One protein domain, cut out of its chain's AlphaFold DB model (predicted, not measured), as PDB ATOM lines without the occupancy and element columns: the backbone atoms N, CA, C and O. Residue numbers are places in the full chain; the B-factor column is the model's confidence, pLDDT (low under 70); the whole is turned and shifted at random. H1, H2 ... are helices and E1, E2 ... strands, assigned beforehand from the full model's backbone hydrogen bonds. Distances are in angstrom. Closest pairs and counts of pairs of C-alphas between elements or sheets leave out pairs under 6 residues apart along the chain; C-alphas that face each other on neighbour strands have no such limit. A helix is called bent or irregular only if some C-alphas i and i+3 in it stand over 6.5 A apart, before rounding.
ATOM      1  N   GLU A   6      23.133   6.909  43.123       67.25
ATOM      2  CA  GLU A   6      22.528   5.775  43.833       67.25
ATOM      3  C   GLU A   6      21.981   6.147  45.232       67.25
ATOM      4  O   GLU A   6      20.803   5.880  45.477       67.25
ATOM      5  N   PRO A   7      22.722   6.855  46.115       71.69
ATOM      6  CA  PRO A   7      22.165   7.398  47.359       71.69
ATOM      7  C   PRO A   7      20.950   8.311  47.179       71.69
ATOM      8  O   PRO A   7      20.051   8.302  48.016       71.69
ATOM      9  N   ALA A   8      20.909   9.113  46.112       77.00
ATOM     10  CA  ALA A   8      19.805  10.039  45.881       77.00
ATOM     11  C   ALA A   8      18.537   9.318  45.416       77.00
ATOM     12  O   ALA A   8      17.444   9.673  45.849       77.00
ATOM     13  N   ILE A   9      18.679   8.283  44.581       80.88
ATOM     14  CA  ILE A   9      17.556   7.417  44.211       80.88
ATOM     15  C   ILE A   9      17.050   6.662  45.441       80.88
ATOM     16  O   ILE A   9      15.848   6.654  45.664       80.88
ATOM     17  N   ALA A  10      17.929   6.099  46.275       79.19
ATOM     18  CA  ALA A  10      17.506   5.431  47.508       79.19
ATOM     19  C   ALA A  10      16.704   6.377  48.425       79.19
ATOM     20  O   ALA A  10      15.592   6.049  48.820       79.19
ATOM     21  N   GLN A  11      17.200   7.600  48.653       83.25
ATOM     22  CA  GLN A  11      16.477   8.617  49.429       83.25
ATOM     23  C   GLN A  11      15.150   9.041  48.793       83.25
ATOM     24  O   GLN A  11      14.206   9.365  49.512       83.25
ATOM     25  N   LEU A  12      15.076   9.099  47.459       87.25
ATOM     26  CA  LEU A  12      13.824   9.369  46.756       87.25
ATOM     27  C   LEU A  12      12.820   8.252  47.038       87.25
ATOM     28  O   LEU A  12      11.703   8.552  47.441       87.25
ATOM     29  N   ILE A  13      13.226   6.993  46.872       87.69
ATOM     30  CA  ILE A  13      12.364   5.832  47.107       87.69
ATOM     31  C   ILE A  13      11.861   5.800  48.553       87.69
ATOM     32  O   ILE A  13      10.654   5.698  48.757       87.69
ATOM     33  N   ASP A  14      12.740   6.002  49.536       85.38
ATOM     34  CA  ASP A  14      12.359   6.057  50.954       85.38
ATOM     35  C   ASP A  14      11.310   7.152  51.234       85.38
ATOM     36  O   ASP A  14      10.483   7.023  52.130       85.38
ATOM     37  N   ARG A  15      11.321   8.250  50.463       87.56
ATOM     38  CA  ARG A  15      10.350   9.352  50.589       87.56
ATOM     39  C   ARG A  15       9.059   9.142  49.804       87.56
ATOM     40  O   ARG A  15       8.059   9.789  50.124       87.56
ATOM     41  N   LEU A  16       9.077   8.307  48.765       86.69
ATOM     42  CA  LEU A  16       7.862   7.903  48.054       86.69
ATOM     43  C   LEU A  16       6.973   7.045  48.955       86.69
ATOM     44  O   LEU A  16       5.749   7.156  48.879       86.69
ATOM     45  N   ASP A  17       7.596   6.247  49.821       81.12
ATOM     46  CA  ASP A  17       6.943   5.364  50.782       81.12
ATOM     47  C   ASP A  17       6.415   6.134  52.008       81.12
ATOM     48  O   ASP A  17       6.883   5.990  53.134       81.12
ATOM     49  N   ARG A  18       5.434   7.023  51.787       66.56
ATOM     50  CA  ARG A  18       4.825   7.864  52.843       66.56
ATOM     51  C   ARG A  18       4.098   7.065  53.930       66.56
ATOM     52  O   ARG A  18       3.821   7.603  55.000       66.56
ATOM     53  N   THR A  19       3.747   5.821  53.636       59.97
ATOM     54  CA  THR A  19       3.021   4.894  54.504       59.97
ATOM     55  C   THR A  19       3.872   3.648  54.649       59.97
ATOM     56  O   THR A  19       4.068   2.948  53.668       59.97
ATOM     57  N   GLU A  20       4.390   3.422  55.854       60.38
ATOM     58  CA  GLU A  20       5.416   2.430  56.185       60.38
ATOM     59  C   GLU A  20       5.300   1.110  55.383       60.38
ATOM     60  O   GLU A  20       4.495   0.241  55.715       60.38
ATOM     61  N   SER A  21       6.191   0.937  54.396       71.56
ATOM     62  CA  SER A  21       6.533  -0.318  53.701       71.56
ATOM     63  C   SER A  21       5.635  -0.792  52.547       71.56
ATOM     64  O   SER A  21       5.464  -1.999  52.371       71.56
ATOM     65  N   LEU A  22       5.114   0.102  51.700       80.81
ATOM     66  CA  LEU A  22       4.483  -0.313  50.432       80.81
ATOM     67  C   LEU A  22       5.518  -0.718  49.374       80.81
ATOM     68  O   LEU A  22       5.235  -1.530  48.488       80.81
ATOM     69  N   ILE A  23       6.719  -0.141  49.450       86.50
ATOM     70  CA  ILE A  23       7.756  -0.334  48.442       86.50
ATOM     71  C   ILE A  23       8.673  -1.500  48.822       86.50
ATOM     72  O   ILE A  23       9.377  -1.472  49.826       86.50
ATOM     73  N   SER A  24       8.730  -2.510  47.957       87.00
ATOM     74  CA  SER A  24       9.609  -3.672  48.100       87.00
ATOM     75  C   SER A  24      10.761  -3.630  47.089       87.00
ATOM     76  O   SER A  24      10.507  -3.470  45.887       87.00
ATOM     77  N   PRO A  25      12.028  -3.787  47.518       83.88
ATOM     78  CA  PRO A  25      13.153  -3.881  46.595       83.88
ATOM     79  C   PRO A  25      13.078  -5.179  45.778       83.88
ATOM     80  O   PRO A  25      12.703  -6.231  46.293       83.88
ATOM     81  N   ILE A  26      13.489  -5.118  44.512       78.88
ATOM     82  CA  ILE A  26      13.608  -6.281  43.627       78.88
ATOM     83  C   ILE A  26      14.964  -6.303  42.921       78.88
ATOM     84  O   ILE A  26      15.550  -5.264  42.601       78.88
ATOM     85  N   VAL A  27      15.445  -7.509  42.628       69.31
ATOM     86  CA  VAL A  27      16.587  -7.724  41.734       69.31
ATOM     87  C   VAL A  27      16.028  -7.991  40.342       69.31
ATOM     88  O   VAL A  27      15.273  -8.938  40.149       69.31
ATOM     89  N   VAL A  28      16.348  -7.117  39.388       65.94
ATOM     90  CA  VAL A  28      15.860  -7.218  38.003       65.94
ATOM     91  C   VAL A  28      16.859  -7.996  37.147       65.94
ATOM     92  O   VAL A  28      16.448  -8.749  36.272       65.94
ATOM     93  N   ASP A  29      18.154  -7.788  37.396       63.69
ATOM     94  CA  ASP A  29      19.297  -8.480  36.786       63.69
ATOM     95  C   ASP A  29      20.551  -8.223  37.655       63.69
ATOM     96  O   ASP A  29      20.514  -7.348  38.527       63.69
ATOM     97  N   ASP A  30      21.670  -8.907  37.393       50.84
ATOM     98  CA  ASP A  30      22.930  -8.838  38.159       50.84
ATOM     99  C   ASP A  30      23.476  -7.403  38.328       50.84
ATOM    100  O   ASP A  30      24.192  -7.104  39.285       50.84
ATOM    101  N   ALA A  31      23.099  -6.487  37.428       53.62
ATOM    102  CA  ALA A  31      23.505  -5.080  37.432       53.62
ATOM    103  C   ALA A  31      22.360  -4.081  37.703       53.62
ATOM    104  O   ALA A  31      22.577  -2.870  37.649       53.62
ATOM    105  N   LYS A  32      21.122  -4.542  37.944       62.47
ATOM    106  CA  LYS A  32      19.941  -3.666  38.049       62.47
ATOM    107  C   LYS A  32      19.115  -3.982  39.287       62.47
ATOM    108  O   LYS A  32      18.367  -4.958  39.336       62.47
ATOM    109  N   ARG A  33      19.199  -3.081  40.263       68.25
ATOM    110  CA  ARG A  33      18.275  -3.015  41.399       68.25
ATOM    111  C   ARG A  33      17.075  -2.155  41.020       68.25
ATOM    112  O   ARG A  33      17.220  -1.163  40.304       68.25
ATOM    113  N   GLY A  34      15.895  -2.561  41.458       81.19
ATOM    114  CA  GLY A  34      14.659  -1.819  41.251       81.19
ATOM    115  C   GLY A  34      13.754  -1.916  42.465       81.19
ATOM    116  O   GLY A  34      14.100  -2.538  43.468       81.19
ATOM    117  N   TRP A  35      12.576  -1.320  42.344       88.25
ATOM    118  CA  TRP A  35      11.572  -1.314  43.398       88.25
ATOM    119  C   TRP A  35      10.197  -1.612  42.822       88.25
ATOM    120  O   TRP A  35       9.908  -1.303  41.662       88.25
ATOM    121  N   THR A  36       9.361  -2.228  43.645       90.94
ATOM    122  CA  THR A  36       7.989  -2.611  43.322       90.94
ATOM    123  C   THR A  36       7.036  -2.149  44.402       90.94
ATOM    124  O   THR A  36       7.446  -1.924  45.534       90.94
ATOM    125  N   VAL A  37       5.772  -2.023  44.033       91.88
ATOM    126  CA  VAL A  37       4.648  -1.661  44.891       91.88
ATOM    127  C   VAL A  37       3.436  -2.485  44.439       91.88
ATOM    128  O   VAL A  37       3.329  -2.770  43.237       91.88
ATOM    129  N   PRO A  38       2.521  -2.896  45.330       92.38
ATOM    130  CA  PRO A  38       1.229  -3.419  44.901       92.38
ATOM    131  C   PRO A  38       0.526  -2.404  43.989       92.38
ATOM    132  O   PRO A  38       0.482  -1.213  44.294       92.38
ATOM    133  N   CYS A  39      -0.007  -2.842  42.846       91.38
ATOM    134  CA  CYS A  39      -0.602  -1.908  41.883       91.38
ATOM    135  C   CYS A  39      -1.811  -1.147  42.451       91.38
ATOM    136  O   CYS A  39      -2.051  -0.006  42.066       91.38
ATOM    137  N   GLU A  40      -2.546  -1.750  43.389       92.25
ATOM    138  CA  GLU A  40      -3.658  -1.103  44.098       92.25
ATOM    139  C   GLU A  40      -3.218   0.050  45.013       92.25
ATOM    140  O   GLU A  40      -4.024   0.916  45.348       92.25
ATOM    141  N   ASP A  41      -1.933   0.088  45.372       92.62
ATOM    142  CA  ASP A  41      -1.347   1.068  46.279       92.62
ATOM    143  C   ASP A  41      -0.579   2.182  45.552       92.62
ATOM    144  O   ASP A  41      -0.055   3.092  46.194       92.62
ATOM    145  N   VAL A  42      -0.523   2.162  44.213       91.94
ATOM    146  CA  VAL A  42       0.193   3.176  43.416       91.94
ATOM    147  C   VAL A  42      -0.297   4.586  43.741       91.94
ATOM    148  O   VAL A  42       0.514   5.473  43.985       91.94
ATOM    149  N   ASN A  43      -1.610   4.793  43.844       91.69
ATOM    150  CA  ASN A  43      -2.200   6.102  44.145       91.69
ATOM    151  C   ASN A  43      -1.879   6.638  45.557       91.69
ATOM    152  O   ASN A  43      -2.197   7.788  45.857       91.69
ATOM    153  N   LYS A  44      -1.275   5.821  46.431       91.12
ATOM    154  CA  LYS A  44      -0.829   6.228  47.772       91.12
ATOM    155  C   LYS A  44       0.585   6.809  47.760       91.12
ATOM    156  O   LYS A  44       0.999   7.416  48.750       91.12
ATOM    157  N   LEU A  45       1.329   6.629  46.667       91.25
ATOM    158  CA  LEU A  45       2.681   7.159  46.537       91.25
ATOM    159  C   LEU A  45       2.679   8.685  46.368       91.25
ATOM    160  O   LEU A  45       1.683   9.314  46.016       91.25
ATOM    161  N   ALA A  46       3.830   9.296  46.633       91.69
ATOM    162  CA  ALA A  46       4.015  10.735  46.507       91.69
ATOM    163  C   ALA A  46       4.249  11.188  45.056       91.69
ATOM    164  O   ALA A  46       5.146  10.675  44.397       91.69
ATOM    165  N   THR A  47       3.580  12.256  44.614       91.69
ATOM    166  CA  THR A  47       3.956  12.982  43.389       91.69
ATOM    167  C   THR A  47       5.425  13.434  43.458       91.69
ATOM    168  O   THR A  47       5.882  13.958  44.483       91.69
ATOM    169  N   VAL A  48       6.178  13.243  42.370       90.81
ATOM    170  CA  VAL A  48       7.597  13.626  42.271       90.81
ATOM    171  C   VAL A  48       7.739  14.916  41.493       90.81
ATOM    172  O   VAL A  48       7.295  15.007  40.357       90.81
ATOM    173  N   HIS A  49       8.433  15.885  42.080       91.06
ATOM    174  CA  HIS A  49       8.620  17.213  41.511       91.06
ATOM    175  C   HIS A  49      10.086  17.441  41.119       91.06
ATOM    176  O   HIS A  49      10.985  17.407  41.962       91.06
ATOM    177  N   PHE A  50      10.332  17.718  39.841       89.25
ATOM    178  CA  PHE A  50      11.622  18.139  39.305       89.25
ATOM    179  C   PHE A  50      11.621  19.649  39.078       89.25
ATOM    180  O   PHE A  50      10.870  20.174  38.253       89.25
ATOM    181  N   GLN A  51      12.506  20.353  39.781       89.62
ATOM    182  CA  GLN A  51      12.697  21.790  39.610       89.62
ATOM    183  C   GLN A  51      13.794  22.064  38.578       89.62
ATOM    184  O   GLN A  51      14.986  21.921  38.853       89.62
ATOM    185  N   MET A  52      13.389  22.499  37.389       87.44
ATOM    186  CA  MET A  52      14.282  22.845  36.287       87.44
ATOM    187  C   MET A  52      14.572  24.340  36.297       87.44
ATOM    188  O   MET A  52      13.657  25.158  36.221       87.44
ATOM    189  N   ARG A  53      15.845  24.733  36.349       84.44
ATOM    190  CA  ARG A  53      16.218  26.148  36.199       84.44
ATOM    191  C   ARG A  53      15.996  26.608  34.760       84.44
ATOM    192  O   ARG A  53      16.375  25.905  33.829       84.44
ATOM    193  N   THR A  54      15.446  27.809  34.574       84.38
ATOM    194  CA  THR A  54      15.224  28.386  33.232       84.38
ATOM    195  C   THR A  54      16.516  28.851  32.557       84.38
ATOM    196  O   THR A  54      16.588  28.915  31.334       84.38
ATOM    197  N   ALA A  55      17.547  29.154  33.351       80.44
ATOM    198  CA  ALA A  55      18.922  29.377  32.914       80.44
ATOM    199  C   ALA A  55      19.887  29.072  34.080       80.44
ATOM    200  O   ALA A  55      19.472  29.187  35.236       80.44
ATOM    201  N   PRO A  56      21.170  28.740  33.832       78.50
ATOM    202  CA  PRO A  56      22.112  28.343  34.888       78.50
ATOM    203  C   PRO A  56      22.220  29.332  36.062       78.50
ATOM    204  O   PRO A  56      22.305  28.921  37.222       78.50
ATOM    205  N   SER A  57      22.175  30.631  35.759       81.25
ATOM    206  CA  SER A  57      22.261  31.738  36.718       81.25
ATOM    207  C   SER A  57      20.906  32.287  37.171       81.25
ATOM    208  O   SER A  57      20.863  33.153  38.043       81.25
ATOM    209  N   SER A  58      19.801  31.824  36.586       83.00
ATOM    210  CA  SER A  58      18.469  32.337  36.900       83.00
ATOM    211  C   SER A  58      17.939  31.706  38.191       83.00
ATOM    212  O   SER A  58      18.012  30.482  38.339       83.00
ATOM    213  N   PRO A  59      17.357  32.495  39.115       83.12
ATOM    214  CA  PRO A  59      16.640  31.952  40.266       83.12
ATOM    215  C   PRO A  59      15.273  31.375  39.876       83.12
ATOM    216  O   PRO A  59      14.642  30.706  40.686       83.12
ATOM    217  N   GLN A  60      14.792  31.644  38.656       86.81
ATOM    218  CA  GLN A  60      13.507  31.141  38.195       86.81
ATOM    219  C   GLN A  60      13.616  29.659  37.841       86.81
ATOM    220  O   GLN A  60      14.469  29.243  37.049       86.81
ATOM    221  N   THR A  61      12.697  28.879  38.393       90.94
ATOM    222  CA  THR A  61      12.520  27.471  38.068       90.94
ATOM    223  C   THR A  61      11.172  27.254  37.396       90.94
ATOM    224  O   THR A  61      10.220  28.012  37.582       90.94
ATOM    225  N   ARG A  62      11.106  26.217  36.571       89.56
ATOM    226  CA  ARG A  62       9.862  25.591  36.146       89.56
ATOM    227  C   ARG A  62       9.815  24.191  36.713       89.56
ATOM    228  O   ARG A  62      10.852  23.577  36.950       89.56
ATOM    229  N   GLU A  63       8.609  23.707  36.919       91.19
ATOM    230  CA  GLU A  63       8.386  22.429  37.562       91.19
ATOM    231  C   GLU A  63       7.830  21.418  36.567       91.19
ATOM    232  O   GLU A  63       6.944  21.723  35.766       91.19
ATOM    233  N   ILE A  64       8.389  20.218  36.627       90.94
ATOM    234  CA  ILE A  64       7.835  19.004  36.039       90.94
ATOM    235  C   ILE A  64       7.382  18.170  37.225       90.94
ATOM    236  O   ILE A  64       8.169  17.961  38.146       90.94
ATOM    237  N   PHE A  65       6.148  17.692  37.210       92.00
ATOM    238  CA  PHE A  65       5.652  16.796  38.240       92.00
ATOM    239  C   PHE A  65       5.162  15.503  37.596       92.00
ATOM    240  O   PHE A  65       4.529  15.522  36.540       92.00
ATOM    241  N   LEU A  66       5.527  14.387  38.213       91.69
ATOM    242  CA  LEU A  66       5.110  13.052  37.815       91.69
ATOM    243  C   LEU A  66       4.206  12.509  38.911       91.69
ATOM    244  O   LEU A  66       4.638  12.387  40.062       91.69
ATOM    245  N   GLU A  67       2.971  12.201  38.543       93.12
ATOM    246  CA  GLU A  67       2.035  11.502  39.414       93.12
ATOM    247  C   GLU A  67       2.454  10.029  39.547       93.12
ATOM    248  O   GLU A  67       3.234   9.529  38.725       93.12
ATOM    249  N   PRO A  68       1.988   9.301  40.573       93.06
ATOM    250  CA  PRO A  68       2.349   7.900  40.766       93.06
ATOM    251  C   PRO A  68       2.193   6.997  39.541       93.06
ATOM    252  O   PRO A  68       3.061   6.167  39.260       93.06
ATOM    253  N   GLU A  69       1.129   7.183  38.774       92.06
ATOM    254  CA  GLU A  69       0.861   6.492  37.516       92.06
ATOM    255  C   GLU A  69       1.869   6.830  36.406       92.06
ATOM    256  O   GLU A  69       2.149   5.983  35.558       92.06
ATOM    257  N   ASP A  70       2.467   8.026  36.426       92.06
ATOM    258  CA  ASP A  70       3.441   8.451  35.419       92.06
ATOM    259  C   ASP A  70       4.758   7.673  35.568       92.06
ATOM    260  O   ASP A  70       5.404   7.323  34.576       92.06
ATOM    261  N   TYR A  71       5.176   7.390  36.809       91.44
ATOM    262  CA  TYR A  71       6.461   6.747  37.113       91.44
ATOM    263  C   TYR A  71       6.349   5.282  37.563       91.44
ATOM    264  O   TYR A  71       7.352   4.700  37.993       91.44
ATOM    265  N   THR A  72       5.181   4.654  37.423       91.56
ATOM    266  CA  THR A  72       4.982   3.219  37.677       91.56
ATOM    267  C   THR A  72       4.536   2.473  36.418       91.56
ATOM    268  O   THR A  72       4.020   3.050  35.465       91.56
ATOM    269  N   ALA A  73       4.798   1.168  36.352       89.56
ATOM    270  CA  ALA A  73       4.296   0.312  35.278       89.56
ATOM    271  C   ALA A  73       4.055  -1.113  35.770       89.56
ATOM    272  O   ALA A  73       4.812  -1.611  36.597       89.56
ATOM    273  N   TYR A  74       3.060  -1.797  35.207       87.19
ATOM    274  CA  TYR A  74       2.819  -3.214  35.485       87.19
ATOM    275  C   TYR A  74       4.077  -4.056  35.245       87.19
ATOM    276  O   TYR A  74       4.717  -3.958  34.194       87.19
ATOM    277  N   SER A  75       4.442  -4.856  36.246       81.25
ATOM    278  CA  SER A  75       5.650  -5.680  36.239       81.25
ATOM    279  C   SER A  75       5.361  -7.159  36.011       81.25
ATOM    280  O   SER A  75       6.202  -7.850  35.440       81.25
ATOM    281  N   ASP A  76       4.225  -7.658  36.490       75.44
ATOM    282  CA  ASP A  76       3.823  -9.053  36.357       75.44
ATOM    283  C   ASP A  76       2.701  -9.222  35.323       75.44
ATOM    284  O   ASP A  76       1.995  -8.287  34.953       75.44
ATOM    285  N   THR A  77       2.536 -10.449  34.828       68.25
ATOM    286  CA  THR A  77       1.474 -10.790  33.869       68.25
ATOM    287  C   THR A  77       0.080 -10.769  34.490       68.25
ATOM    288  O   THR A  77      -0.906 -10.757  33.759       68.25
ATOM    289  N   GLN A  78      -0.003 -10.781  35.823       68.06
ATOM    290  CA  GLN A  78      -1.258 -10.765  36.571       68.06
ATOM    291  C   GLN A  78      -1.724  -9.344  36.921       68.06
ATOM    292  O   GLN A  78      -2.879  -9.177  37.297       68.06
ATOM    293  N   GLY A  79      -0.868  -8.328  36.761       74.38
ATOM    294  CA  GLY A  79      -1.203  -6.928  37.016       74.38
ATOM    295  C   GLY A  79      -1.293  -6.559  38.499       74.38
ATOM    296  O   GLY A  79      -1.839  -5.508  38.828       74.38
ATOM    297  N   ASN A  80      -0.777  -7.404  39.391       86.38
ATOM    298  CA  ASN A  80      -0.854  -7.192  40.836       86.38
ATOM    299  C   ASN A  80       0.346  -6.399  41.358       86.38
ATOM    300  O   ASN A  80       0.248  -5.732  42.388       86.38
ATOM    301  N   ILE A  81       1.478  -6.455  40.649       89.19
ATOM    302  CA  ILE A  81       2.722  -5.804  41.058       89.19
ATOM    303  C   ILE A  81       3.126  -4.758  40.027       89.19
ATOM    304  O   ILE A  81       3.320  -5.043  38.843       89.19
ATOM    305  N   CYS A  82       3.322  -3.537  40.510       91.56
ATOM    306  CA  CYS A  82       3.757  -2.400  39.728       91.56
ATOM    307  C   CYS A  82       5.218  -2.100  40.056       91.56
ATOM    308  O   CYS A  82       5.639  -2.073  41.209       91.56
ATOM    309  N   ARG A  83       6.026  -1.890  39.025       90.44
ATOM    310  CA  ARG A  83       7.425  -1.499  39.132       90.44
ATOM    311  C   ARG A  83       7.541   0.017  39.145       90.44
ATOM    312  O   ARG A  83       6.958   0.689  38.299       90.44
ATOM    313  N   ILE A  84       8.372   0.530  40.044       90.06
ATOM    314  CA  ILE A  84       8.780   1.933  40.073       90.06
ATOM    315  C   ILE A  84       9.885   2.139  39.035       90.06
ATOM    316  O   ILE A  84      10.856   1.380  38.969       90.06
ATOM    317  N   LEU A  85       9.723   3.158  38.193       88.12
ATOM    318  CA  LEU A  85      10.576   3.414  37.030       88.12
ATOM    319  C   LEU A  85      11.768   4.334  37.335       88.12
ATOM    320  O   LEU A  85      12.527   4.676  36.426       88.12
ATOM    321  N   PHE A  86      11.976   4.689  38.603       86.00
ATOM    322  CA  PHE A  86      13.227   5.272  39.083       86.00
ATOM    323  C   PHE A  86      14.274   4.178  39.302       86.00
ATOM    324  O   PHE A  86      13.988   3.112  39.844       86.00
ATOM    325  N   GLY A  87      15.504   4.442  38.870       76.94
ATOM    326  CA  GLY A  87      16.601   3.489  38.946       76.94
ATOM    327  C   GLY A  87      17.945   4.195  38.976       76.94
ATOM    328  O   GLY A  87      18.116   5.242  38.351       76.94
ATOM    329  N   ALA A  88      18.905   3.602  39.678       68.44
ATOM    330  CA  ALA A  88      20.304   3.946  39.495       68.44
ATOM    331  C   ALA A  88      20.821   3.202  38.255       68.44
ATOM    332  O   ALA A  88      20.655   1.987  38.135       68.44
ATOM    333  N   LEU A  89      21.415   3.930  37.312       62.56
ATOM    334  CA  LEU A  89      22.155   3.323  36.210       62.56
ATOM    335  C   LEU A  89      23.587   3.082  36.679       62.56
ATOM    336  O   LEU A  89      24.263   4.036  37.061       62.56
ATOM    337  N   ASP A  90      24.048   1.827  36.638       56.22
ATOM    338  CA  ASP A  90      25.476   1.545  36.779       56.22
ATOM    339  C   ASP A  90      26.190   2.155  35.559       56.22
ATOM    340  O   ASP A  90      25.926   1.738  34.420       56.22
ATOM    341  N   PRO A  91      27.082   3.143  35.755       51.50
ATOM    342  CA  PRO A  91      27.772   3.804  34.656       51.50
ATOM    343  C   PRO A  91      28.560   2.832  33.762       51.50
ATOM    344  O   PRO A  91      28.741   3.123  32.576       51.50
ATOM    345  N   LYS A  92      28.939   1.642  34.260       51.56
ATOM    346  CA  LYS A  92      29.644   0.606  33.482       51.56
ATOM    347  C   LYS A  92      28.871   0.099  32.262       51.56
ATOM    348  O   LYS A  92      29.491  -0.406  31.332       51.56
ATOM    349  N   ILE A  93      27.544   0.246  32.231       51.12
ATOM    350  CA  ILE A  93      26.702  -0.207  31.109       51.12
ATOM    351  C   ILE A  93      26.806   0.743  29.896       51.12
ATOM    352  O   ILE A  93      26.499   0.352  28.774       51.12
ATOM    353  N   SER A  94      27.266   1.983  30.088       44.25
ATOM    354  CA  SER A  94      27.181   3.040  29.066       44.25
ATOM    355  C   SER A  94      28.462   3.289  28.262       44.25
ATOM    356  O   SER A  94      28.444   4.090  27.331       44.25
TER     357      SER A  94
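AT A GLANCE: This is residues 6 to 94 of the 132 residues of the protein "Peptidase A1 domain-containing protein" of Perkinsus chesapeaki (UniProt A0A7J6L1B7). A strongly twisted sheet of four strands, E1, E2, E6 and E5, forms one part of the domain, and the two-stranded hairpin of E3 and E4 reaches away from it as a long arm. The short helix H2 packs over E6, while H1 lies between the sheet and the arm along the longest axis and only grazes the sheet. The printed part has 89 residues, with two named helices and six named strands in the order H1 E1 E2 H2 E3 E4 E5 E6; both sheets are antiparallel, the larger in the order E1 E2 E6 E5, and the class is mixed, helices and strands. The whole is only just loose, close to compact, with a radius of gyration of the C-alphas of 14.9 A and spans of 47 by 34 by 23 A.

IN THESE COORDINATES: H1, residues 6 to 16, begins with C-alpha 6 at (22.528, 5.775, 43.833) and is 15.4 A long. E1, residues 24 to 29, is 15.7 A long, and E2, residues 32 to 38, is 19.9 A long. H2 holds residues 39 to 44 and is irregular: C-alphas 40 and 43 are 7.4 A apart. E3, residues 48 to 53, is 16.4 A long and begins with C-alpha 48 at (7.597, 13.626, 42.271). E4, residues 61 to 66, is 16.2 A long. E5 holds residues 72 to 74; E6, residues 81 to 84, ends with C-alpha 84 at (8.780, 1.933, 40.073).

HOW THE PARTS SIT: E1 and E5 are the edge strands of the larger sheet. The hairpin E1 and E2 has N 26 and O 34 within hydrogen-bond range at 2.8 A. E2 and E6 are antiparallel at 130 degrees, with N 82 and O 37 at 2.8 A. The hairpin E5 and E6 has N 83 and O 73 at 2.7 A. H2 is on this sheet, over E6, at a height over the sheet of 9.4 A; their closest C-alphas, those of Cys 39 and Cys 82, are 4.9 A apart. On the local plane H2 and E6 stand at 7 degrees, along the strands. H1 only grazes the sheet, with residues 10 to 13. In the hairpin E3 and E4, at 156 degrees, N 50 and O 64 are 2.8 A apart. E3 is apart from E6, and E4 from E5. In H1 every O i to N i+4 pair is within hydrogen-bond range; in H2 0 of 2 are, beside 2 of 3 O i to N i+3 pairs.

THE WHOLE: The C-alphas farthest apart, those of Ser 57 and Gln 78, are 48.6 A apart. The printed part has no cut and no long link. Mean pLDDT of the printed part is 80.8; it is under 70 at residues 6, 18 to 20, 27 to 33, 77 to 78 and 88 to 94.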